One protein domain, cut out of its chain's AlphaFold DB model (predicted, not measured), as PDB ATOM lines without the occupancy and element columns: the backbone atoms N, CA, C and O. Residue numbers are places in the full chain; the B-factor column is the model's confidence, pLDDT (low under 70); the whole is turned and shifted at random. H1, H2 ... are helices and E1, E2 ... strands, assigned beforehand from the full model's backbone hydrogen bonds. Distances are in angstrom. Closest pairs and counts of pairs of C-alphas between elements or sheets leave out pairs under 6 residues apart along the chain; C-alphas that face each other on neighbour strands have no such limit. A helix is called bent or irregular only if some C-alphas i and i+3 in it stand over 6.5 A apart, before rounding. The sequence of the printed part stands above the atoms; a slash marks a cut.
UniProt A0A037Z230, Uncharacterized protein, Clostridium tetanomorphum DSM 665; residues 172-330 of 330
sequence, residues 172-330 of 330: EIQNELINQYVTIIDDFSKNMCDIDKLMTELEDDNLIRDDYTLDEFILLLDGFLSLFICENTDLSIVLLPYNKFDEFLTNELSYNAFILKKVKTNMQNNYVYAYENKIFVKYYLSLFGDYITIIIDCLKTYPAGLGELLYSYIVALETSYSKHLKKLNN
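This is residues 172 to 330 of the 330 residues of an uncharacterized protein of Clostridium tetanomorphum DSM 665 (UniProt A0A037Z230). A twisted antiparallel sheet of four strands makes the core, with helices over both of its faces: H2 and H5 over one, H3 and H4 over the other. Farther out, a long bent helix, H1, packs on H5 with both arms and on H2 with H1a. The printed part has 159 residues, with five named helices and four named strands in the order H1 H2 E1 H3 H4 E2 E3 E4 H5; the sheet's order is E1 E4 E3 E2, and the class is mixed, helices and strands. It is compact, with a radius of gyration of the C-alphas of 16.4 A and spans of 51 by 37 by 24 A.

The sheet runs E1, residues 235 to 241, E4, residues 290 to 298, E3, residues 278 to 285, and E2, residues 272 to 275; it is only just strongly twisted, its C-alphas lying up to 4.3 A off the best plane. E2, E3 and E4 form a meander, each strand the antiparallel neighbour of the one before, through two hairpins. Within hydrogen-bond range are N 238 and O 295 of E1 and E4, 2.8 A, N 281 and O 294 of E3 and E4, 2.8 A, and N 273 and O 280 of E2 and E3, 2.8 A. The whole has three layers, helices on both faces of a sheet. H2, residues 214 to 231, runs along the strands over E1 and E4, at a height over the sheet of 8.3 A; the closest C-alphas of H2 and E1 are those of Ile 229 and Leu 235, 6.1 A apart. H5, residues 305 to 328, runs along the strands over E3 at 10.0 A, and only just not over E2, on which 2 of its C-alphas fall. H3, residues 242 to 251, and H4, residues 257 to 270, form a helical hairpin and only just touch, with 3 pairs of C-alphas within 8 A, closest at Leu 249 and Leu 260, 7.0 A. H1, residues 172 to 204, was assigned as one helix by its hydrogen bonds but is bent, C-alphas 193 and 196 being 7.4 A apart; its arms are H1a, residues 172 to 193, and H1b, residues 196 to 204. H1a touches H5 with residues 185 to 192 alone, at a shallow tilt of 7 degrees, the same way; the C-alphas of Met 192 and Tyr 313 are closest, 6.4 A. H1a touches H2 at a steep tilt of 52 degrees, opposite ways, closest at the C-alphas of Phe 188 and Phe 228, 7.2 A. H1b touches H5, closest at the C-alphas of Asp 196 and Ser 320, 6.2 A. Every O i to N i+4 pair is within hydrogen-bond range in H1a, H1b, H4 and H5, against 10 of 14 in H2 and 4 of 6 in H3.

E4, the longest strand, spans 26.1 A from C-alpha 290 at (16.379, 31.388, -45.957). H1a spans 31.7 A from C-alpha 172 at (51.360, 15.828, -65.853), H2 27.0 A with a kink of 31 degrees near residue 224, and H5 35.3 A to C-alpha 328 at (24.287, 32.132, -23.890). H3 is irregular, C-alphas 243 and 246 being 7.2 A apart.

The C-alphas of Glu 172 and Asn 330, the two farthest apart, are 56.3 A apart. The printed part has no cut and no long link. Its mean pLDDT is 84.9; residues 172 to 174, 228 to 233 and 328 to 330 are under 70.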
ATOM      1  N   GLU A 172      50.679  14.935 -66.805       58.59
ATOM      2  CA  GLU A 172      51.360  15.828 -65.853       58.59
ATOM      3  C   GLU A 172      50.501  17.041 -65.504       58.59
ATOM      4  O   GLU A 172      50.411  17.387 -64.332       58.59
ATOM      5  N   ILE A 173      49.799  17.629 -66.479       60.19
ATOM      6  CA  ILE A 173      48.835  18.715 -66.219       60.19
ATOM      7  C   ILE A 173      47.699  18.209 -65.318       60.19
ATOM      8  O   ILE A 173      47.307  18.880 -64.365       60.19
ATOM      9  N   GLN A 174      47.192  17.003 -65.588       62.62
ATOM     10  CA  GLN A 174      46.182  16.360 -64.748       62.62
ATOM     11  C   GLN A 174      46.716  16.040 -63.346       62.62
ATOM     12  O   GLN A 174      46.008  16.272 -62.373       62.62
ATOM     13  N   ASN A 175      47.958  15.573 -63.214       73.44
ATOM     14  CA  ASN A 175      48.574  15.296 -61.915       73.44
ATOM     15  C   ASN A 175      48.855  16.577 -61.113       73.44
ATOM     16  O   ASN A 175      48.648  16.580 -59.905       73.44
ATOM     17  N   GLU A 176      49.282  17.669 -61.756       74.56
ATOM     18  CA  GLU A 176      49.423  18.984 -61.113       74.56
ATOM     19  C   GLU A 176      48.072  19.467 -60.564       74.56
ATOM     20  O   GLU A 176      47.991  19.855 -59.399       74.56
ATOM     21  N   LEU A 177      47.002  19.364 -61.362       71.75
ATOM     22  CA  LEU A 177      45.636  19.694 -60.939       71.75
ATOM     23  C   LEU A 177      45.149  18.807 -59.784       71.75
ATOM     24  O   LEU A 177      44.551  19.313 -58.837       71.75
ATOM     25  N   ILE A 178      45.414  17.498 -59.833       78.88
ATOM     26  CA  ILE A 178      45.050  16.562 -58.759       78.88
ATOM     27  C   ILE A 178      45.802  16.904 -57.473       78.88
ATOM     28  O   ILE A 178      45.185  16.958 -56.414       78.88
ATOM     29  N   ASN A 179      47.105  17.178 -57.544       79.94
ATOM     30  CA  ASN A 179      47.899  17.537 -56.369       79.94
ATOM     31  C   ASN A 179      47.436  18.865 -55.750       79.94
ATOM     32  O   ASN A 179      47.365  18.979 -54.527       79.94
ATOM     33  N   GLN A 180      47.069  19.846 -56.581       78.50
ATOM     34  CA  GLN A 180      46.457  21.095 -56.117       78.50
ATOM     35  C   GLN A 180      45.117  20.830 -55.432       78.50
ATOM     36  O   GLN A 180      44.897  21.297 -54.321       78.50
ATOM     37  N   TYR A 181      44.263  20.000 -56.034       79.19
ATOM     38  CA  TYR A 181      42.986  19.617 -55.439       79.19
ATOM     39  C   TYR A 181      43.153  18.885 -54.098       79.19
ATOM     40  O   TYR A 181      42.434  19.178 -53.150       79.19
ATOM     41  N   VAL A 182      44.134  17.984 -53.979       82.62
ATOM     42  CA  VAL A 182      44.461  17.302 -52.713       82.62
ATOM     43  C   VAL A 182      44.933  18.292 -51.648       82.62
ATOM     44  O   VAL A 182      44.534  18.162 -50.496       82.62
ATOM     45  N   THR A 183      45.738  19.287 -52.027       83.19
ATOM     46  CA  THR A 183      46.204  20.334 -51.101       83.19
ATOM     47  C   THR A 183      45.025  21.154 -50.578       83.19
ATOM     48  O   THR A 183      44.862  21.281 -49.371       83.19
ATOM     49  N   ILE A 184      44.125  21.584 -51.473       81.25
ATOM     50  CA  ILE A 184      42.899  22.308 -51.104       81.25
ATOM     51  C   ILE A 184      42.045  21.492 -50.120       81.25
ATOM     52  O   ILE A 184      41.516  22.046 -49.160       81.25
ATOM     53  N   ILE A 185      41.906  20.178 -50.332       82.44
ATOM     54  CA  ILE A 185      41.159  19.290 -49.422       82.44
ATOM     55  C   ILE A 185      41.826  19.203 -48.042       82.44
ATOM     56  O   ILE A 185      41.127  19.189 -47.024       82.44
ATOM     57  N   ASP A 186      43.155  19.107 -47.998       83.88
ATOM     58  CA  ASP A 186      43.917  19.023 -46.748       83.88
ATOM     59  C   ASP A 186      43.767  20.309 -45.921       83.88
ATOM     60  O   ASP A 186      43.450  20.245 -44.733       83.88
ATOM     61  N   ASP A 187      43.880  21.472 -46.564       81.44
ATOM     62  CA  ASP A 187      43.672  22.779 -45.929       81.44
ATOM     63  C   ASP A 187      42.226  22.930 -45.429       81.44
ATOM     64  O   ASP A 187      41.993  23.325 -44.282       81.44
ATOM     65  N   PHE A 188      41.242  22.493 -46.228       80.12
ATOM     66  CA  PHE A 188      39.839  22.427 -45.802       80.12
ATOM     67  C   PHE A 188      39.660  21.607 -44.528       80.12
ATOM     68  O   PHE A 188      38.943  22.010 -43.613       80.12
ATOM     69  N   SER A 189      40.314  20.450 -44.473       81.56
ATOM     70  CA  SER A 189      40.195  19.520 -43.355       81.56
ATOM     71  C   SER A 189      40.811  20.096 -42.078       81.56
ATOM     72  O   SER A 189      40.220  19.955 -41.008       81.56
ATOM     73  N   LYS A 190      41.949  20.798 -42.180       84.06
ATOM     74  CA  LYS A 190      42.582  21.489 -41.042       84.06
ATOM     75  C   LYS A 190      41.702  22.613 -40.507       84.06
ATOM     76  O   LYS A 190      41.377  22.612 -39.323       84.06
ATOM     77  N   ASN A 191      41.235  23.500 -41.384       81.56
ATOM     78  CA  ASN A 191      40.370  24.617 -40.999       81.56
ATOM     79  C   ASN A 191      39.038  24.134 -40.405       81.56
ATOM     80  O   ASN A 191      38.490  24.765 -39.502       81.56
ATOM     81  N   MET A 192      38.524  22.985 -40.861       82.50
ATOM     82  CA  MET A 192      37.335  22.360 -40.280       82.50
ATOM     83  C   MET A 192      37.560  21.896 -38.831       82.50
ATOM     84  O   MET A 192      36.644  21.993 -38.015       82.50
ATOM     85  N   CYS A 193      38.763  21.425 -38.485       83.69
ATOM     86  CA  CYS A 193      39.102  21.057 -37.108       83.69
ATOM     87  C   CYS A 193      39.169  22.265 -36.160       83.69
ATOM     88  O   CYS A 193      38.897  22.108 -34.970       83.69
ATOM     89  N   ASP A 194      39.473  23.455 -36.681       86.25
ATOM     90  CA  ASP A 194      39.644  24.674 -35.886       86.25
ATOM     91  C   ASP A 194      38.343  25.477 -35.681       86.25
ATOM     92  O   ASP A 194      38.336  26.434 -34.905       86.25
ATOM     93  N   ILE A 195      37.218  25.072 -36.295       88.31
ATOM     94  CA  ILE A 195      35.923  25.782 -36.194       88.31
ATOM     95  C   ILE A 195      35.513  26.029 -34.739       88.31
ATOM     96  O   ILE A 195      35.199  27.158 -34.378       88.31
ATOM     97  N   ASP A 196      35.515  24.995 -33.890       86.38
ATOM     98  CA  ASP A 196      35.070  25.124 -32.491       86.38
ATOM     99  C   ASP A 196      35.974  26.079 -31.689       86.38
ATOM    100  O   ASP A 196      35.508  26.766 -30.776       86.38
ATOM    101  N   LYS A 197      37.264  26.157 -32.041       88.44
ATOM    102  CA  LYS A 197      38.202  27.099 -31.427       88.44
ATOM    103  C   LYS A 197      37.876  28.531 -31.849       88.44
ATOM    104  O   LYS A 197      37.705  29.379 -30.980       88.44
ATOM    105  N   LEU A 198      37.710  28.775 -33.149       87.31
ATOM    106  CA  LEU A 198      37.331  30.087 -33.686       87.31
ATOM    107  C   LEU A 198      35.971  30.557 -33.143       87.31
ATOM    108  O   LEU A 198      35.799  31.730 -32.831       87.31
ATOM    109  N   MET A 199      35.011  29.647 -32.967       88.94
ATOM    110  CA  MET A 199      33.713  29.966 -32.359       88.94
ATOM    111  C   MET A 199      33.828  30.345 -30.881       88.94
ATOM    112  O   MET A 199      33.074  31.193 -30.414       88.94
ATOM    113  N   THR A 200      34.777  29.750 -30.154       88.19
ATOM    114  CA  THR A 200      35.072  30.143 -28.768       88.19
ATOM    115  C   THR A 200      35.699  31.537 -28.720       88.19
ATOM    116  O   THR A 200      35.291  32.348 -27.901       88.19
ATOM    117  N   GLU A 201      36.616  31.854 -29.641       88.94
ATOM    118  CA  GLU A 201      37.202  33.201 -29.759       88.94
ATOM    119  C   GLU A 201      36.121  34.259 -30.063       88.94
ATOM    120  O   GLU A 201      36.078  35.306 -29.423       88.94
ATOM    121  N   LEU A 202      35.174  33.958 -30.961       87.75
ATOM    122  CA  LEU A 202      34.023  34.834 -31.216       87.75
ATOM    123  C   LEU A 202      33.086  34.974 -30.008       87.75
ATOM    124  O   LEU A 202      32.490  36.036 -29.824       87.75
ATOM    125  N   GLU A 203      32.899  33.914 -29.218       87.56
ATOM    126  CA  GLU A 203      32.115  33.971 -27.977       87.56
ATOM    127  C   GLU A 203      32.787  34.907 -26.964       87.56
ATOM    128  O   GLU A 203      32.121  35.794 -26.431       87.56
ATOM    129  N   ASP A 204      34.104  34.769 -26.769       88.00
ATOM    130  CA  ASP A 204      34.905  35.607 -25.867       88.00
ATOM    131  C   ASP A 204      34.861  37.096 -26.273       88.00
ATOM    132  O   ASP A 204      34.782  37.983 -25.416       88.00
ATOM    133  N   ASP A 205      34.819  37.372 -27.580       86.25
ATOM    134  CA  ASP A 205      34.687  38.719 -28.147       86.25
ATOM    135  C   ASP A 205      33.232  39.251 -28.175       86.25
ATOM    136  O   ASP A 205      32.988  40.375 -28.618       86.25
ATOM    137  N   ASN A 206      32.251  38.492 -27.663       84.31
ATOM    138  CA  ASN A 206      30.808  38.797 -27.700       84.31
ATOM    139  C   ASN A 206      30.235  38.984 -29.120       84.31
ATOM    140  O   ASN A 206      29.318  39.779 -29.342       84.31
ATOM    141  N   LEU A 207      30.764  38.244 -30.093       85.25
ATOM    142  CA  LEU A 207      30.328  38.265 -31.491       85.25
ATOM    143  C   LEU A 207      29.331  37.143 -31.829       85.25
ATOM    144  O   LEU A 207      28.775  37.137 -32.928       85.25
ATOM    145  N   ILE A 208      29.058  36.222 -30.899       87.69
ATOM    146  CA  ILE A 208      27.984  35.223 -31.015       87.69
ATOM    147  C   ILE A 208      26.679  35.810 -30.452       87.69
ATOM    148  O   ILE A 208      26.571  36.048 -29.252       87.69
ATOM    149  N   ARG A 209      25.679  36.033 -31.312       86.62
ATOM    150  CA  ARG A 209      24.381  36.651 -30.959       86.62
ATOM    151  C   ARG A 209      23.237  36.181 -31.868       86.62
ATOM    152  O   ARG A 209      23.477  35.735 -32.991       86.62
ATOM    153  N   ASP A 210      22.000  36.213 -31.385       86.44
ATOM    154  CA  ASP A 210      20.820  35.694 -32.101       86.44
ATOM    155  C   ASP A 210      20.047  36.757 -32.899       86.44
ATOM    156  O   ASP A 210      19.095  36.424 -33.603       86.44
ATOM    157  N   ASP A 211      20.478  38.015 -32.838       86.69
ATOM    158  CA  ASP A 211      19.827  39.171 -33.457       86.69
ATOM    159  C   ASP A 211      20.491  39.641 -34.760       86.69
ATOM    160  O   ASP A 211      20.111  40.683 -35.299       86.69
ATOM    161  N   TYR A 212      21.462  38.886 -35.291       88.12
ATOM    162  CA  TYR A 212      22.045  39.187 -36.597       88.12
ATOM    163  C   TYR A 212      20.959  39.294 -37.668       88.12
ATOM    164  O   TYR A 212      20.023  38.503 -37.717       88.12
ATOM    165  N   THR A 213      21.115  40.242 -38.582       89.31
ATOM    166  CA  THR A 213      20.425  40.203 -39.873       89.31
ATOM    167  C   THR A 213      21.109  39.202 -40.809       89.31
ATOM    168  O   THR A 213      22.286  38.877 -40.638       89.31
ATOM    169  N   LEU A 214      20.397  38.730 -41.842       87.88
ATOM    170  CA  LEU A 214      20.976  37.817 -42.837       87.88
ATOM    171  C   LEU A 214      22.230  38.411 -43.500       87.88
ATOM    172  O   LEU A 214      23.224  37.709 -43.659       87.88
ATOM    173  N   ASP A 215      22.194  39.697 -43.860       86.62
ATOM    174  CA  ASP A 215      23.334  40.376 -44.486       86.62
ATOM    175  C   ASP A 215      24.536  40.471 -43.519       86.62
ATOM    176  O   ASP A 215      25.670  40.255 -43.940       86.62
ATOM    177  N   GLU A 216      24.325  40.716 -42.220       87.56
ATOM    178  CA  GLU A 216      25.419  40.707 -41.232       87.56
ATOM    179  C   GLU A 216      25.988  39.301 -41.004       87.56
ATOM    180  O   GLU A 216      27.201  39.134 -40.893       87.56
ATOM    181  N   PHE A 217      25.135  38.274 -40.966       88.12
ATOM    182  CA  PHE A 217      25.598  36.897 -40.807       88.12
ATOM    183  C   PHE A 217      26.377  36.407 -42.032       88.12
ATOM    184  O   PHE A 217      27.329  35.641 -41.902       88.12
ATOM    185  N   ILE A 218      26.022  36.884 -43.227       88.19
ATOM    186  CA  ILE A 218      26.805  36.655 -44.445       88.19
ATOM    187  C   ILE A 218      28.213  37.239 -44.307       88.19
ATOM    188  O   ILE A 218      29.157  36.568 -44.706       88.19
ATOM    189  N   LEU A 219      28.387  38.420 -43.705       85.94
ATOM    190  CA  LEU A 219      29.725  38.978 -43.454       85.94
ATOM    191  C   LEU A 219      30.531  38.125 -42.468       85.94
ATOM    192  O   LEU A 219      31.732  37.939 -42.655       85.94
ATOM    193  N   LEU A 220      29.876  37.571 -41.442       85.88
ATOM    194  CA  LEU A 220      30.516  36.631 -40.522       85.88
ATOM    195  C   LEU A 220      30.992  35.378 -41.271       85.88
ATOM    196  O   LEU A 220      32.154  34.993 -41.151       85.88
ATOM    197  N   LEU A 221      30.111  34.768 -42.070       87.75
ATOM    198  CA  LEU A 221      30.444  33.614 -42.906       87.75
ATOM    199  C   LEU A 221      31.579  33.929 -43.880       87.75
ATOM    200  O   LEU A 221      32.490  33.121 -44.014       87.75
ATOM    201  N   ASP A 222      31.552  35.092 -44.526       85.25
ATOM    202  CA  ASP A 222      32.600  35.535 -45.446       85.25
ATOM    203  C   ASP A 222      33.967  35.605 -44.748       85.25
ATOM    204  O   ASP A 222      34.961  35.139 -45.296       85.25
ATOM    205  N   GLY A 223      34.012  36.050 -43.487       82.94
ATOM    206  CA  GLY A 223      35.219  36.007 -42.656       82.94
ATOM    207  C   GLY A 223      35.796  34.594 -42.515       82.94
ATOM    208  O   GLY A 223      36.971  34.378 -42.812       82.94
ATOM    209  N   PHE A 224      34.968  33.611 -42.156       85.00
ATOM    210  CA  PHE A 224      35.398  32.208 -42.100       85.00
ATOM    211  C   PHE A 224      35.809  31.670 -43.470       85.00
ATOM    212  O   PHE A 224      36.784  30.929 -43.579       85.00
ATOM    213  N   LEU A 225      35.087  32.054 -44.523       82.44
ATOM    214  CA  LEU A 225      35.372  31.595 -45.875       82.44
ATOM    215  C   LEU A 225      36.652  32.228 -46.460       82.44
ATOM    216  O   LEU A 225      37.347  31.615 -47.271       82.44
ATOM    217  N   SER A 226      37.012  33.430 -46.017       77.75
ATOM    218  CA  SER A 226      38.221  34.138 -46.447       77.75
ATOM    219  C   SER A 226      39.514  33.481 -45.951       77.75
ATOM    220  O   SER A 226      40.540  33.556 -46.635       77.75
ATOM    221  N   LEU A 227      39.457  32.763 -44.821       72.12
ATOM    222  CA  LEU A 227      40.584  31.979 -44.303       72.12
ATOM    223  C   LEU A 227      41.030  30.904 -45.309       72.12
ATOM    224  O   LEU A 227      42.220  30.628 -45.413       72.12
ATOM    225  N   PHE A 228      40.112  30.379 -46.130       67.56
ATOM    226  CA  PHE A 228      40.448  29.422 -47.196       67.56
ATOM    227  C   PHE A 228      41.113  30.064 -48.411       67.56
ATOM    228  O   PHE A 228      41.951  29.439 -49.064       67.56
ATOM    229  N   ILE A 229      40.724  31.299 -48.740       64.56
ATOM    230  CA  ILE A 229      41.240  32.029 -49.907       64.56
ATOM    231  C   ILE A 229      42.700  32.427 -49.677       64.56
ATOM    232  O   ILE A 229      43.508  32.376 -50.603       64.56
ATOM    233  N   CYS A 230      43.059  32.791 -48.442       54.09
ATOM    234  CA  CYS A 230      44.408  33.254 -48.110       54.09
ATOM    235  C   CYS A 230      45.497  32.205 -48.387       54.09
ATOM    236  O   CYS A 230      46.628  32.572 -48.705       54.09
ATOM    237  N   GLU A 231      45.161  30.916 -48.307       60.56
ATOM    238  CA  GLU A 231      46.094  29.815 -48.570       60.56
ATOM    239  C   GLU A 231      46.109  29.386 -50.049       60.56
ATOM    240  O   GLU A 231      47.087  28.801 -50.514       60.56
ATOM    241  N   ASN A 232      45.074  29.737 -50.824       64.12
ATOM    242  CA  ASN A 232      44.866  29.248 -52.187       64.12
ATOM    243  C   ASN A 232      44.557  30.389 -53.175       64.12
ATOM    244  O   ASN A 232      43.402  30.724 -53.425       64.12
ATOM    245  N   THR A 233      45.594  30.926 -53.834       65.69
ATOM    246  CA  THR A 233      45.478  32.046 -54.802       65.69
ATOM    247  C   THR A 233      44.645  31.739 -56.053       65.69
ATOM    248  O   THR A 233      44.352  32.643 -56.832       65.69
ATOM    249  N   ASP A 234      44.302  30.469 -56.279       76.06
ATOM    250  CA  ASP A 234      43.530  30.009 -57.437       76.06
ATOM    251  C   ASP A 234      42.007  30.144 -57.254       76.06
ATOM    252  O   ASP A 234      41.271  29.907 -58.218       76.06
ATOM    253  N   LEU A 235      41.538  30.491 -56.049       82.19
ATOM    254  CA  LEU A 235      40.124  30.512 -55.680       82.19
ATOM    255  C   LEU A 235      39.705  31.893 -55.168       82.19
ATOM    256  O   LEU A 235      40.429  32.539 -54.416       82.19
ATOM    257  N   SER A 236      38.494  32.313 -55.511       85.50
ATOM    258  CA  SER A 236      37.784  33.384 -54.816       85.50
ATOM    259  C   SER A 236      36.359  32.945 -54.512       85.50
ATOM    260  O   SER A 236      35.778  32.124 -55.222       85.50
ATOM    261  N   ILE A 237      35.800  33.450 -53.415       88.00
ATOM    262  CA  ILE A 237      34.450  33.106 -52.978       88.00
ATOM    263  C   ILE A 237      33.616  34.378 -52.962       88.00
ATOM    264  O   ILE A 237      34.055  35.416 -52.478       88.00
ATOM    265  N   VAL A 238      32.407  34.282 -53.506       89.88
ATOM    266  CA  VAL A 238      31.378  35.314 -53.407       89.88
ATOM    267  C   VAL A 238      30.192  34.727 -52.662       89.88
ATOM    268  O   VAL A 238      29.644  33.698 -53.070       89.88
ATOM    269  N   LEU A 239      29.789  35.393 -51.583       90.94
ATOM    270  CA  LEU A 239      28.651  35.011 -50.758       90.94
ATOM    271  C   LEU A 239      27.523  36.032 -50.917       90.94
ATOM    272  O   LEU A 239      27.744  37.236 -50.794       90.94
ATOM    273  N   LEU A 240      26.309  35.568 -51.216       92.31
ATOM    274  CA  LEU A 240      25.162  36.454 -51.417       92.31
ATOM    275  C   LEU A 240      23.826  35.799 -51.024       92.31
ATOM    276  O   LEU A 240      23.660  34.587 -51.183       92.31
ATOM    277  N   PRO A 241      22.836  36.581 -50.556       92.81
ATOM    278  CA  PRO A 241      21.474  36.094 -50.355       92.81
ATOM    279  C   PRO A 241      20.865  35.552 -51.657       92.81
ATOM    280  O   PRO A 241      21.029  36.153 -52.721       92.81
ATOM    281  N   TYR A 242      20.107  34.452 -51.599       91.12
ATOM    282  CA  TYR A 242      19.565  33.807 -52.807       91.12
ATOM    283  C   TYR A 242      18.652  34.725 -53.638       91.12
ATOM    284  O   TYR A 242      18.587  34.592 -54.859       91.12
ATOM    285  N   ASN A 243      17.985  35.700 -53.015       89.75
ATOM    286  CA  ASN A 243      17.161  36.682 -53.726       89.75
ATOM    287  C   ASN A 243      17.971  37.632 -54.640       89.75
ATOM    288  O   ASN A 243      17.416  38.120 -55.622       89.75
ATOM    289  N   LYS A 244      19.272  37.839 -54.380       90.81
ATOM    290  CA  LYS A 244      20.193  38.636 -55.216       90.81
ATOM    291  C   LYS A 244      20.868  37.804 -56.317       90.81
ATOM    292  O   LYS A 244      21.595  38.346 -57.146       90.81
ATOM    293  N   PHE A 245      20.637  36.490 -56.356       89.94
ATOM    294  CA  PHE A 245      21.373  35.580 -57.237       89.94
ATOM    295  C   PHE A 245      21.129  35.839 -58.727       89.94
ATOM    296  O   PHE A 245      22.077  35.872 -59.510       89.94
ATOM    297  N   ASP A 246      19.875  36.061 -59.125       87.88
ATOM    298  CA  ASP A 246      19.529  36.302 -60.532       87.88
ATOM    299  C   ASP A 246      20.145  37.608 -61.046       87.88
ATOM    300  O   ASP A 246      20.662  37.655 -62.166       87.88
ATOM    301  N   GLU A 247      20.113  38.650 -60.212       89.56
ATOM    302  CA  GLU A 247      20.719  39.946 -60.505       89.56
ATOM    303  C   GLU A 247      22.233  39.803 -60.678       89.56
ATOM    304  O   GLU A 247      22.773  40.239 -61.692       89.56
ATOM    305  N   PHE A 248      22.899  39.103 -59.756       88.56
ATOM    306  CA  PHE A 248      24.341  38.869 -59.817       88.56
ATOM    307  C   PHE A 248      24.758  38.111 -61.086       88.56
ATOM    308  O   PHE A 248      25.647  38.551 -61.815       88.56
ATOM    309  N   LEU A 249      24.090  36.996 -61.409       85.12
ATOM    310  CA  LEU A 249      24.411  36.218 -62.612       85.12
ATOM    311  C   LEU A 249      24.220  37.027 -63.903       85.12
ATOM    312  O   LEU A 249      24.955  36.836 -64.874       85.12
ATOM    313  N   THR A 250      23.219  37.904 -63.931       82.56
ATOM    314  CA  THR A 250      22.883  38.680 -65.128       82.56
ATOM    315  C   THR A 250      23.801  39.890 -65.285       82.56
ATOM    316  O   THR A 250      24.303  40.125 -66.381       82.56
ATOM    317  N   ASN A 251      24.041  40.633 -64.204       83.12
ATOM    318  CA  ASN A 251      24.742  41.917 -64.246       83.12
ATOM    319  C   ASN A 251      26.262  41.757 -64.152       83.12
ATOM    320  O   ASN A 251      26.981  42.382 -64.925       83.12
ATOM    321  N   GLU A 252      26.748  40.894 -63.258       76.75
ATOM    322  CA  GLU A 252      28.188  40.727 -63.017       76.75
ATOM    323  C   GLU A 252      28.792  39.662 -63.935       76.75
ATOM    324  O   GLU A 252      29.882  39.834 -64.475       76.75
ATOM    325  N   LEU A 253      28.068  38.559 -64.168       78.88
ATOM    326  CA  LEU A 253      28.565  37.452 -64.996       78.88
ATOM    327  C   LEU A 253      28.073  37.483 -66.447       78.88
ATOM    328  O   LEU A 253      28.513  36.665 -67.253       78.88
ATOM    329  N   SER A 254      27.188  38.419 -66.805       84.56
ATOM    330  CA  SER A 254      26.630  38.544 -68.163       84.56
ATOM    331  C   SER A 254      25.996  37.246 -68.694       84.56
ATOM    332  O   SER A 254      26.017  36.971 -69.900       84.56
ATOM    333  N   TYR A 255      25.435  36.407 -67.814       84.75
ATOM    334  CA  TYR A 255      24.811  35.151 -68.226       84.75
ATOM    335  C   TYR A 255      23.497  35.407 -68.960       84.75
ATOM    336  O   TYR A 255      22.614  36.127 -68.499       84.75
ATOM    337  N   ASN A 256      23.330  34.750 -70.108       83.06
ATOM    338  CA  ASN A 256      22.063  34.782 -70.825       83.06
ATOM    339  C   ASN A 256      20.977  33.969 -70.088       83.06
ATOM    340  O   ASN A 256      21.259  33.097 -69.259       83.06
ATOM    341  N   ALA A 257      19.712  34.204 -70.450       84.25
ATOM    342  CA  ALA A 257      18.559  33.562 -69.815       84.25
ATOM    343  C   ALA A 257      18.603  32.019 -69.845       84.25
ATOM    344  O   ALA A 257      18.081  31.362 -68.942       84.25
ATOM    345  N   PHE A 258      19.231  31.422 -70.866       82.12
ATOM    346  CA  PHE A 258      19.360  29.968 -70.978       82.12
ATOM    347  C   PHE A 258      20.346  29.405 -69.948       82.12
ATOM    348  O   PHE A 258      20.017  28.448 -69.243       82.12
ATOM    349  N   ILE A 259      21.530  30.013 -69.830       85.25
ATOM    350  CA  ILE A 259      22.558  29.613 -68.860       85.25
ATOM    351  C   ILE A 259      22.037  29.819 -67.439       85.25
ATOM    352  O   ILE A 259      22.123  28.901 -66.626       85.25
ATOM    353  N   LEU A 260      21.399  30.960 -67.164       87.06
ATOM    354  CA  LEU A 260      20.799  31.248 -65.861       87.06
ATOM    355  C   LEU A 260      19.773  30.178 -65.464       87.06
ATOM    356  O   LEU A 260      19.851  29.601 -64.377       87.06
ATOM    357  N   LYS A 261      18.859  29.819 -66.377       87.81
ATOM    358  CA  LYS A 261      17.885  28.743 -66.140       87.81
ATOM    359  C   LYS A 261      18.567  27.399 -65.877       87.81
ATOM    360  O   LYS A 261      18.130  26.657 -64.994       87.81
ATOM    361  N   LYS A 262      19.626  27.081 -66.626       89.06
ATOM    362  CA  LYS A 262      20.397  25.844 -66.458       89.06
ATOM    363  C   LYS A 262      21.060  25.786 -65.081       89.06
ATOM    364  O   LYS A 262      20.885  24.784 -64.392       89.06
ATOM    365  N   VAL A 263      21.766  26.840 -64.670       88.81
ATOM    366  CA  VAL A 263      22.435  26.921 -63.361       88.81
ATOM    367  C   VAL A 263      21.414  26.760 -62.236       88.81
ATOM    368  O   VAL A 263      21.548  25.847 -61.425       88.81
ATOM    369  N   LYS A 264      20.323  27.541 -62.250       90.12
ATOM    370  CA  LYS A 264      19.275  27.463 -61.217       90.12
ATOM    371  C   LYS A 264      18.647  26.081 -61.111       90.12
ATOM    372  O   LYS A 264      18.501  25.569 -60.009       90.12
ATOM    373  N   THR A 265      18.298  25.468 -62.243       89.44
ATOM    374  CA  THR A 265      17.662  24.141 -62.252       89.44
ATOM    375  C   THR A 265      18.587  23.086 -61.648       89.44
ATOM    376  O   THR A 265      18.151  22.274 -60.837       89.44
ATOM    377  N   ASN A 266      19.877  23.112 -62.002       87.25
ATOM    378  CA  ASN A 266      20.839  22.150 -61.469       87.25
ATOM    379  C   ASN A 266      21.130  22.390 -59.983       87.25
ATOM    380  O   ASN A 266      21.145  21.431 -59.218       87.25
ATOM    381  N   MET A 267      21.273  23.645 -59.548       90.62
ATOM    382  CA  MET A 267      21.424  23.969 -58.124       90.62
ATOM    383  C   MET A 267      20.192  23.596 -57.301       90.62
ATOM    384  O   MET A 267      20.324  23.188 -56.156       90.62
ATOM    385  N   GLN A 268      18.987  23.724 -57.858       88.25
ATOM    386  CA  GLN A 268      17.760  23.357 -57.154       88.25
ATOM    387  C   GLN A 268      17.667  21.849 -56.903       88.25
ATOM    388  O   GLN A 268      17.142  21.440 -55.872       88.25
ATOM    389  N   ASN A 269      18.179  21.039 -57.832       86.06
ATOM    390  CA  ASN A 269      18.135  19.583 -57.729       86.06
ATOM    391  C   ASN A 269      19.297  19.017 -56.905       86.06
ATOM    392  O   ASN A 269      19.105  18.047 -56.178       86.06
ATOM    393  N   ASN A 270      20.487  19.609 -57.033       85.69
ATOM    394  CA  ASN A 270      21.727  19.016 -56.532       85.69
ATOM    395  C   ASN A 270      22.387  19.815 -55.402       85.69
ATOM    396  O   ASN A 270      23.375  19.345 -54.852       85.69
ATOM    397  N   TYR A 271      21.888  21.013 -55.074       90.50
ATOM    398  CA  TYR A 271      22.492  22.005 -54.166       90.50
ATOM    399  C   TYR A 271      23.866  22.536 -54.604       90.50
ATOM    400  O   TYR A 271      24.130  23.719 -54.427       90.50
ATOM    401  N   VAL A 272      24.699  21.725 -55.254       92.44
ATOM    402  CA  VAL A 272      25.997  22.097 -55.818       92.44
ATOM    403  C   VAL A 272      25.977  21.899 -57.334       92.44
ATOM    404  O   VAL A 272      25.479  20.895 -57.847       92.44
ATOM    405  N   TYR A 273      26.520  22.859 -58.077       92.44
ATOM    406  CA  TYR A 273      26.654  22.767 -59.527       92.44
ATOM    407  C   TYR A 273      27.950  23.414 -60.013       92.44
ATOM    408  O   TYR A 273      28.167  24.602 -59.802       92.44
ATOM    409  N   ALA A 274      28.788  22.643 -60.706       89.44
ATOM    410  CA  ALA A 274      29.966  23.162 -61.394       89.44
ATOM    411  C   ALA A 274      29.623  23.507 -62.852       89.44
ATOM    412  O   ALA A 274      29.055  22.687 -63.582       89.44
ATOM    413  N   TYR A 275      29.974  24.716 -63.279       85.81
ATOM    414  CA  TYR A 275      29.815  25.186 -64.650       85.81
ATOM    415  C   TYR A 275      31.010  26.058 -65.034       85.81
ATOM    416  O   TYR A 275      31.251  27.091 -64.415       85.81
ATOM    417  N   GLU A 276      31.739  25.632 -66.069       86.12
ATOM    418  CA  GLU A 276      33.010  26.246 -66.473       86.12
ATOM    419  C   GLU A 276      33.974  26.312 -65.277       86.12
ATOM    420  O   GLU A 276      34.180  25.302 -64.608       86.12
ATOM    421  N   ASN A 277      34.547  27.476 -64.984       86.12
ATOM    422  CA  ASN A 277      35.463  27.656 -63.861       86.12
ATOM    423  C   ASN A 277      34.761  28.137 -62.582       86.12
ATOM    424  O   ASN A 277      35.399  28.715 -61.710       86.12
ATOM    425  N   LYS A 278      33.444  27.938 -62.473       90.69
ATOM    426  CA  LYS A 278      32.655  28.374 -61.320       90.69
ATOM    427  C   LYS A 278      31.922  27.206 -60.685       90.69
ATOM    428  O   LYS A 278      31.366  26.350 -61.378       90.69
ATOM    429  N   ILE A 279      31.879  27.201 -59.359       92.31
ATOM    430  CA  ILE A 279      31.099  26.241 -58.581       92.31
ATOM    431  C   ILE A 279      30.062  27.013 -57.784       92.31
ATOM    432  O   ILE A 279      30.390  27.876 -56.978       92.31
ATOM    433  N   PHE A 280      28.800  26.694 -58.028       93.94
ATOM    434  CA  PHE A 280      27.660  27.319 -57.385       93.94
ATOM    435  C   PHE A 280      27.117  26.394 -56.301       93.94
ATOM    436  O   PHE A 280      26.785  25.242 -56.582       93.94
ATOM    437  N   VAL A 281      26.986  26.904 -55.081       94.62
ATOM    438  CA  VAL A 281      26.463  26.189 -53.916       94.62
ATOM    439  C   VAL A 281      25.236  26.933 -53.400       94.62
ATOM    440  O   VAL A 281      25.295  28.122 -53.102       94.62
ATOM    441  N   LYS A 282      24.107  26.235 -53.310       95.38
ATOM    442  CA  LYS A 282      22.875  26.701 -52.677       95.38
ATOM    443  C   LYS A 282      22.811  26.094 -51.283       95.38
ATOM    444  O   LYS A 282      22.715  24.876 -51.161       95.38
ATOM    445  N   TYR A 283      22.817  26.932 -50.255       94.81
ATOM    446  CA  TYR A 283      22.786  26.491 -48.862       94.81
ATOM    447  C   TYR A 283      21.567  27.067 -48.140       94.81
ATOM    448  O   TYR A 283      21.223  28.226 -48.360       94.81
ATOM    449  N   TYR A 284      20.897  26.263 -47.314       94.00
ATOM    450  CA  TYR A 284      19.779  26.713 -46.481       94.00
ATOM    451  C   TYR A 284      20.287  27.050 -45.082       94.00
ATOM    452  O   TYR A 284      20.679  26.144 -44.350       94.00
ATOM    453  N   LEU A 285      20.270  28.331 -44.714       91.69
ATOM    454  CA  LEU A 285      20.598  28.766 -43.359       91.69
ATOM    455  C   LEU A 285      19.385  28.552 -42.457       91.69
ATOM    456  O   LEU A 285      18.391  29.280 -42.533       91.69
ATOM    457  N   SER A 286      19.491  27.574 -41.567       89.44
ATOM    458  CA  SER A 286      18.442  27.211 -40.617       89.44
ATOM    459  C   SER A 286      18.171  28.328 -39.611       89.44
ATOM    460  O   SER A 286      17.020  28.515 -39.226       89.44
ATOM    461  N   LEU A 287      19.200  29.096 -39.226       85.88
ATOM    462  CA  LEU A 287      19.064  30.235 -38.304       85.88
ATOM    463  C   LEU A 287      18.082  31.306 -38.822       85.88
ATOM    464  O   LEU A 287      17.356  31.907 -38.037       85.88
ATOM    465  N   PHE A 288      18.030  31.507 -40.143       87.94
ATOM    466  CA  PHE A 288      17.218  32.546 -40.794       87.94
ATOM    467  C   PHE A 288      15.996  32.002 -41.530       87.94
ATOM    468  O   PHE A 288      15.094  32.757 -41.886       87.94
ATOM    469  N   GLY A 289      15.975  30.697 -41.790       88.94
ATOM    470  CA  GLY A 289      14.957  30.065 -42.612       88.94
ATOM    471  C   GLY A 289      15.019  30.464 -44.091       88.94
ATOM    472  O   GLY A 289      13.998  30.367 -44.775       88.94
ATOM    473  N   ASP A 290      16.183  30.893 -44.587       91.75
ATOM    474  CA  ASP A 290      16.379  31.388 -45.957       91.75
ATOM    475  C   ASP A 290      17.606  30.751 -46.632       91.75
ATOM    476  O   ASP A 290      18.464  30.140 -45.990       91.75
ATOM    477  N   TYR A 291      17.683  30.869 -47.957       93.06
ATOM    478  CA  TYR A 291      18.793  30.367 -48.751       93.06
ATOM    479  C   TYR A 291      19.850  31.443 -49.000       93.06
ATOM    480  O   TYR A 291      19.553  32.583 -49.367       93.06
ATOM    481  N   ILE A 292      21.107  31.022 -48.938       94.56
ATOM    482  CA  ILE A 292      22.245  31.761 -49.476       94.56
ATOM    483  C   ILE A 292      22.793  31.048 -50.705       94.56
ATOM    484  O   ILE A 292      22.600  29.843 -50.910       94.56
ATOM    485  N   THR A 293      23.482  31.820 -51.533       93.94
ATOM    486  CA  THR A 293      24.261  31.312 -52.651       93.94
ATOM    487  C   THR A 293      25.725  31.624 -52.432       93.94
ATOM    488  O   THR A 293      26.086  32.729 -52.030       93.94
ATOM    489  N   ILE A 294      26.554  30.638 -52.732       93.50
ATOM    490  CA  ILE A 294      28.001  30.715 -52.624       93.50
ATOM    491  C   ILE A 294      28.568  30.372 -53.981       93.50
ATOM    492  O   ILE A 294      28.195  29.361 -54.578       93.50
ATOM    493  N   ILE A 295      29.431  31.234 -54.487       92.06
ATOM    494  CA  ILE A 295      30.021  31.092 -55.807       92.06
ATOM    495  C   ILE A 295      31.523  31.027 -55.607       92.06
ATOM    496  O   ILE A 295      32.126  31.999 -55.169       92.06
ATOM    497  N   ILE A 296      32.108  29.877 -55.921       90.88
ATOM    498  CA  ILE A 296      33.555  29.702 -55.956       90.88
ATOM    499  C   ILE A 296      33.994  30.004 -57.385       90.88
ATOM    500  O   ILE A 296      33.677  29.232 -58.295       90.88
ATOM    501  N   ASP A 297      34.674  31.125 -57.598       88.44
ATOM    502  CA  ASP A 297      35.331  31.427 -58.867       88.44
ATOM    503  C   ASP A 297      36.750  30.871 -58.838       88.44
ATOM    504  O   ASP A 297      37.514  31.090 -57.900       88.44
ATOM    505  N   CYS A 298      37.088  30.101 -59.860       85.81
ATOM    506  CA  CYS A 298      38.344  29.383 -59.933       85.81
ATOM    507  C   CYS A 298      39.137  29.871 -61.147       85.81
ATOM    508  O   CYS A 298      38.587  30.084 -62.227       85.81
ATOM    509  N   LEU A 299      40.462  29.964 -61.038       82.62
ATOM    510  CA  LEU A 299      41.301  30.173 -62.227       82.62
ATOM    511  C   LEU A 299      41.308  28.941 -63.149       82.62
ATOM    512  O   LEU A 299      41.530  29.059 -64.355       82.62
ATOM    513  N   LYS A 300      41.055  27.756 -62.584       81.44
ATOM    514  CA  LYS A 300      41.053  26.458 -63.274       81.44
ATOM    515  C   LYS A 300      39.750  25.711 -63.012       81.44
ATOM    516  O   LYS A 300      39.090  25.930 -62.004       81.44
ATOM    517  N   THR A 301      39.386  24.795 -63.904       80.81
ATOM    518  CA  THR A 301      38.184  23.971 -63.734       80.81
ATOM    519  C   THR A 301      38.402  22.917 -62.644       80.81
ATOM    520  O   THR A 301      39.218  22.010 -62.815       80.81
ATOM    521  N   TYR A 302      37.640  23.006 -61.553       82.06
ATOM    522  CA  TYR A 302      37.629  22.028 -60.461       82.06
ATOM    523  C   TYR A 302      36.338  21.189 -60.459       82.06
ATOM    524  O   TYR A 302      35.307  21.627 -60.981       82.06
ATOM    525  N   PRO A 303      36.366  19.966 -59.895       83.94
ATOM    526  CA  PRO A 303      35.176  19.131 -59.784       83.94
ATOM    527  C   PRO A 303      34.166  19.711 -58.782       83.94
ATOM    528  O   PRO A 303      34.535  20.377 -57.818       83.94
ATOM    529  N   ALA A 304      32.886  19.364 -58.958       84.75
ATOM    530  CA  ALA A 304      31.801  19.783 -58.062       84.75
ATOM    531  C   ALA A 304      32.018  19.377 -56.590       84.75
ATOM    532  O   ALA A 304      31.507  20.056 -55.703       84.75
ATOM    533  N   GLY A 305      32.825  18.340 -56.326       85.69
ATOM    534  CA  GLY A 305      33.189  17.909 -54.971       85.69
ATOM    535  C   GLY A 305      33.840  19.004 -54.116       85.69
ATOM    536  O   GLY A 305      33.676  18.996 -52.900       85.69
ATOM    537  N   LEU A 306      34.486  20.006 -54.729       86.75
ATOM    538  CA  LEU A 306      34.970  21.182 -53.996       86.75
ATOM    539  C   LEU A 306      33.813  21.983 -53.369       86.75
ATOM    540  O   LEU A 306      33.912  22.447 -52.237       86.75
ATOM    541  N   GLY A 307      32.692  22.114 -54.082       88.50
ATOM    542  CA  GLY A 307      31.492  22.768 -53.559       88.50
ATOM    543  C   GLY A 307      30.793  21.950 -52.474       88.50
ATOM    544  O   GLY A 307      30.224  22.525 -51.553       88.50
ATOM    545  N   GLU A 308      30.870  20.619 -52.538       89.69
ATOM    546  CA  GLU A 308      30.347  19.724 -51.493       89.69
ATOM    547  C   GLU A 308      31.161  19.822 -50.191       89.69
ATOM    548  O   GLU A 308      30.592  19.795 -49.095       89.69
ATOM    549  N   LEU A 309      32.482  19.999 -50.298       88.44
ATOM    550  CA  LEU A 309      33.358  20.289 -49.158       88.44
ATOM    551  C   LEU A 309      32.994  21.617 -48.494       88.44
ATOM    552  O   LEU A 309      32.784  21.654 -47.282       88.44
ATOM    553  N   LEU A 310      32.830  22.679 -49.287       88.88
ATOM    554  CA  LEU A 310      32.396  23.984 -48.789       88.88
ATOM    555  C   LEU A 310      31.014  23.910 -48.122       88.88
ATOM    556  O   LEU A 310      30.820  24.448 -47.034       88.88
ATOM    557  N   TYR A 311      30.066  23.199 -48.740       90.88
ATOM    558  CA  TYR A 311      28.747  22.955 -48.159       90.88
ATOM    559  C   TYR A 311      28.873  22.293 -46.780       90.88
ATOM    560  O   TYR A 311      28.278  22.755 -45.809       90.88
ATOM    561  N   SER A 312      29.686  21.239 -46.676       88.94
ATOM    562  CA  SER A 312      29.904  20.500 -45.425       88.94
ATOM    563  C   SER A 312      30.568  21.357 -44.344       88.94
ATOM    564  O   SER A 312      30.211  21.254 -43.170       88.94
ATOM    565  N   TYR A 313      31.495  22.232 -44.734       89.06
ATOM    566  CA  TYR A 313      32.122  23.184 -43.822       89.06
ATOM    567  C   TYR A 313      31.100  24.150 -43.214       89.06
ATOM    568  O   TYR A 313      31.095  24.363 -42.005       89.06
ATOM    569  N   ILE A 314      30.178  24.673 -44.023       90.94
ATOM    570  CA  ILE A 314      29.147  25.606 -43.544       90.94
ATOM    571  C   ILE A 314      28.148  24.910 -42.623       90.94
ATOM    572  O   ILE A 314      27.764  25.495 -41.614       90.94
ATOM    573  N   VAL A 315      27.798  23.648 -42.897       91.62
ATOM    574  CA  VAL A 315      27.009  22.836 -41.955       91.62
ATOM    575  C   VAL A 315      27.704  22.760 -40.595       91.62
ATOM    576  O   VAL A 315      27.064  22.954 -39.560       91.62
ATOM    577  N   ALA A 316      29.011  22.482 -40.576       90.44
ATOM    578  CA  ALA A 316      29.775  22.395 -39.334       90.44
ATOM    579  C   ALA A 316      29.852  23.747 -38.610       90.44
ATOM    580  O   ALA A 316      29.641  23.802 -37.397       90.44
ATOM    581  N   LEU A 317      30.068  24.831 -39.356       90.44
ATOM    582  CA  LEU A 317      30.085  26.199 -38.847       90.44
ATOM    583  C   LEU A 317      28.740  26.573 -38.213       90.44
ATOM    584  O   LEU A 317      28.707  26.966 -37.050       90.44
ATOM    585  N   GLU A 318      27.623  26.391 -38.924       90.56
ATOM    586  CA  GLU A 318      26.280  26.693 -38.414       90.56
ATOM    587  C   GLU A 318      25.934  25.838 -37.184       90.56
ATOM    588  O   GLU A 318      25.334  26.324 -36.219       90.56
ATOM    589  N   THR A 319      26.349  24.569 -37.187       90.56
ATOM    590  CA  THR A 319      26.151  23.658 -36.053       90.56
ATOM    591  C   THR A 319      26.912  24.139 -34.819       90.56
ATOM    592  O   THR A 319      26.346  24.166 -33.721       90.56
ATOM    593  N   SER A 320      28.175  24.535 -34.988       90.62
ATOM    594  CA  SER A 320      28.989  25.064 -33.896       90.62
ATOM    595  C   SER A 320      28.430  26.397 -33.391       90.62
ATOM    596  O   SER A 320      28.131  26.526 -32.205       90.62
ATOM    597  N   TYR A 321      28.110  27.330 -34.289       90.94
ATOM    598  CA  TYR A 321      27.467  28.600 -33.946       90.94
ATOM    599  C   TYR A 321      26.189  28.399 -33.108       90.94
ATOM    600  O   TYR A 321      26.024  28.974 -32.031       90.94
ATOM    601  N   SER A 322      25.318  27.478 -33.537       89.12
ATOM    602  CA  SER A 322      24.074  27.135 -32.830       89.12
ATOM    603  C   SER A 322      24.305  26.545 -31.433       89.12
ATOM    604  O   SER A 322      23.490  26.738 -30.527       89.12
ATOM    605  N   LYS A 323      25.397  25.796 -31.235       90.69
ATOM    606  CA  LYS A 323      25.797  25.255 -29.926       90.69
ATOM    607  C   LYS A 323      26.199  26.378 -28.970       90.69
ATOM    608  O   LYS A 323      25.804  26.322 -27.806       90.69
ATOM    609  N   HIS A 324      26.942  27.377 -29.443       87.56
ATOM    610  CA  HIS A 324      27.369  28.518 -28.627       87.56
ATOM    611  C   HIS A 324      26.198  29.460 -28.294       87.56
ATOM    612  O   HIS A 324      26.020  29.807 -27.130       87.56
ATOM    613  N   LEU A 325      25.287  29.726 -29.239       87.25
ATOM    614  CA  LEU A 325      24.047  30.471 -28.961       87.25
ATOM    615  C   LEU A 325      23.205  29.861 -27.831       87.25
ATOM    616  O   LEU A 325      22.697  30.564 -26.961       87.25
ATOM    617  N   LYS A 326      23.063  28.530 -27.814       83.38
ATOM    618  CA  LYS A 326      22.305  27.839 -26.759       83.38
ATOM    619  C   LYS A 326      22.943  27.964 -25.379       83.38
ATOM    620  O   LYS A 326      22.219  27.857 -24.396       83.38
ATOM    621  N   LYS A 327      24.265  28.127 -25.285       76.75
ATOM    622  CA  LYS A 327      24.931  28.346 -23.994       76.75
ATOM    623  C   LYS A 327      24.629  29.731 -23.437       76.75
ATOM    624  O   LYS A 327      24.426  29.834 -22.243       76.75
ATOM    625  N   LEU A 328      24.570  30.751 -24.294       69.31
ATOM    626  CA  LEU A 328      24.287  32.132 -23.890       69.31
ATOM    627  C   LEU A 328      22.838  32.327 -23.413       69.31
ATOM    628  O   LEU A 328      22.577  33.156 -22.548       69.31
ATOM    629  N   ASN A 329      21.906  31.540 -23.959       68.31
ATOM    630  CA  ASN A 329      20.477  31.618 -23.639       68.31
ATOM    631  C   ASN A 329      20.033  30.752 -22.438       68.31
ATOM    632  O   ASN A 329      18.847  30.769 -22.098       68.31
ATOM    633  N   ASN A 330      20.943  29.985 -21.823       57.44
ATOM    634  CA  ASN A 330      20.708  29.194 -20.605       57.44
ATOM    635  C   ASN A 330      21.447  29.812 -19.421       57.44
ATOM    636  O   ASN A 330      20.877  29.778 -18.307       57.44
TER     637      ASN A 330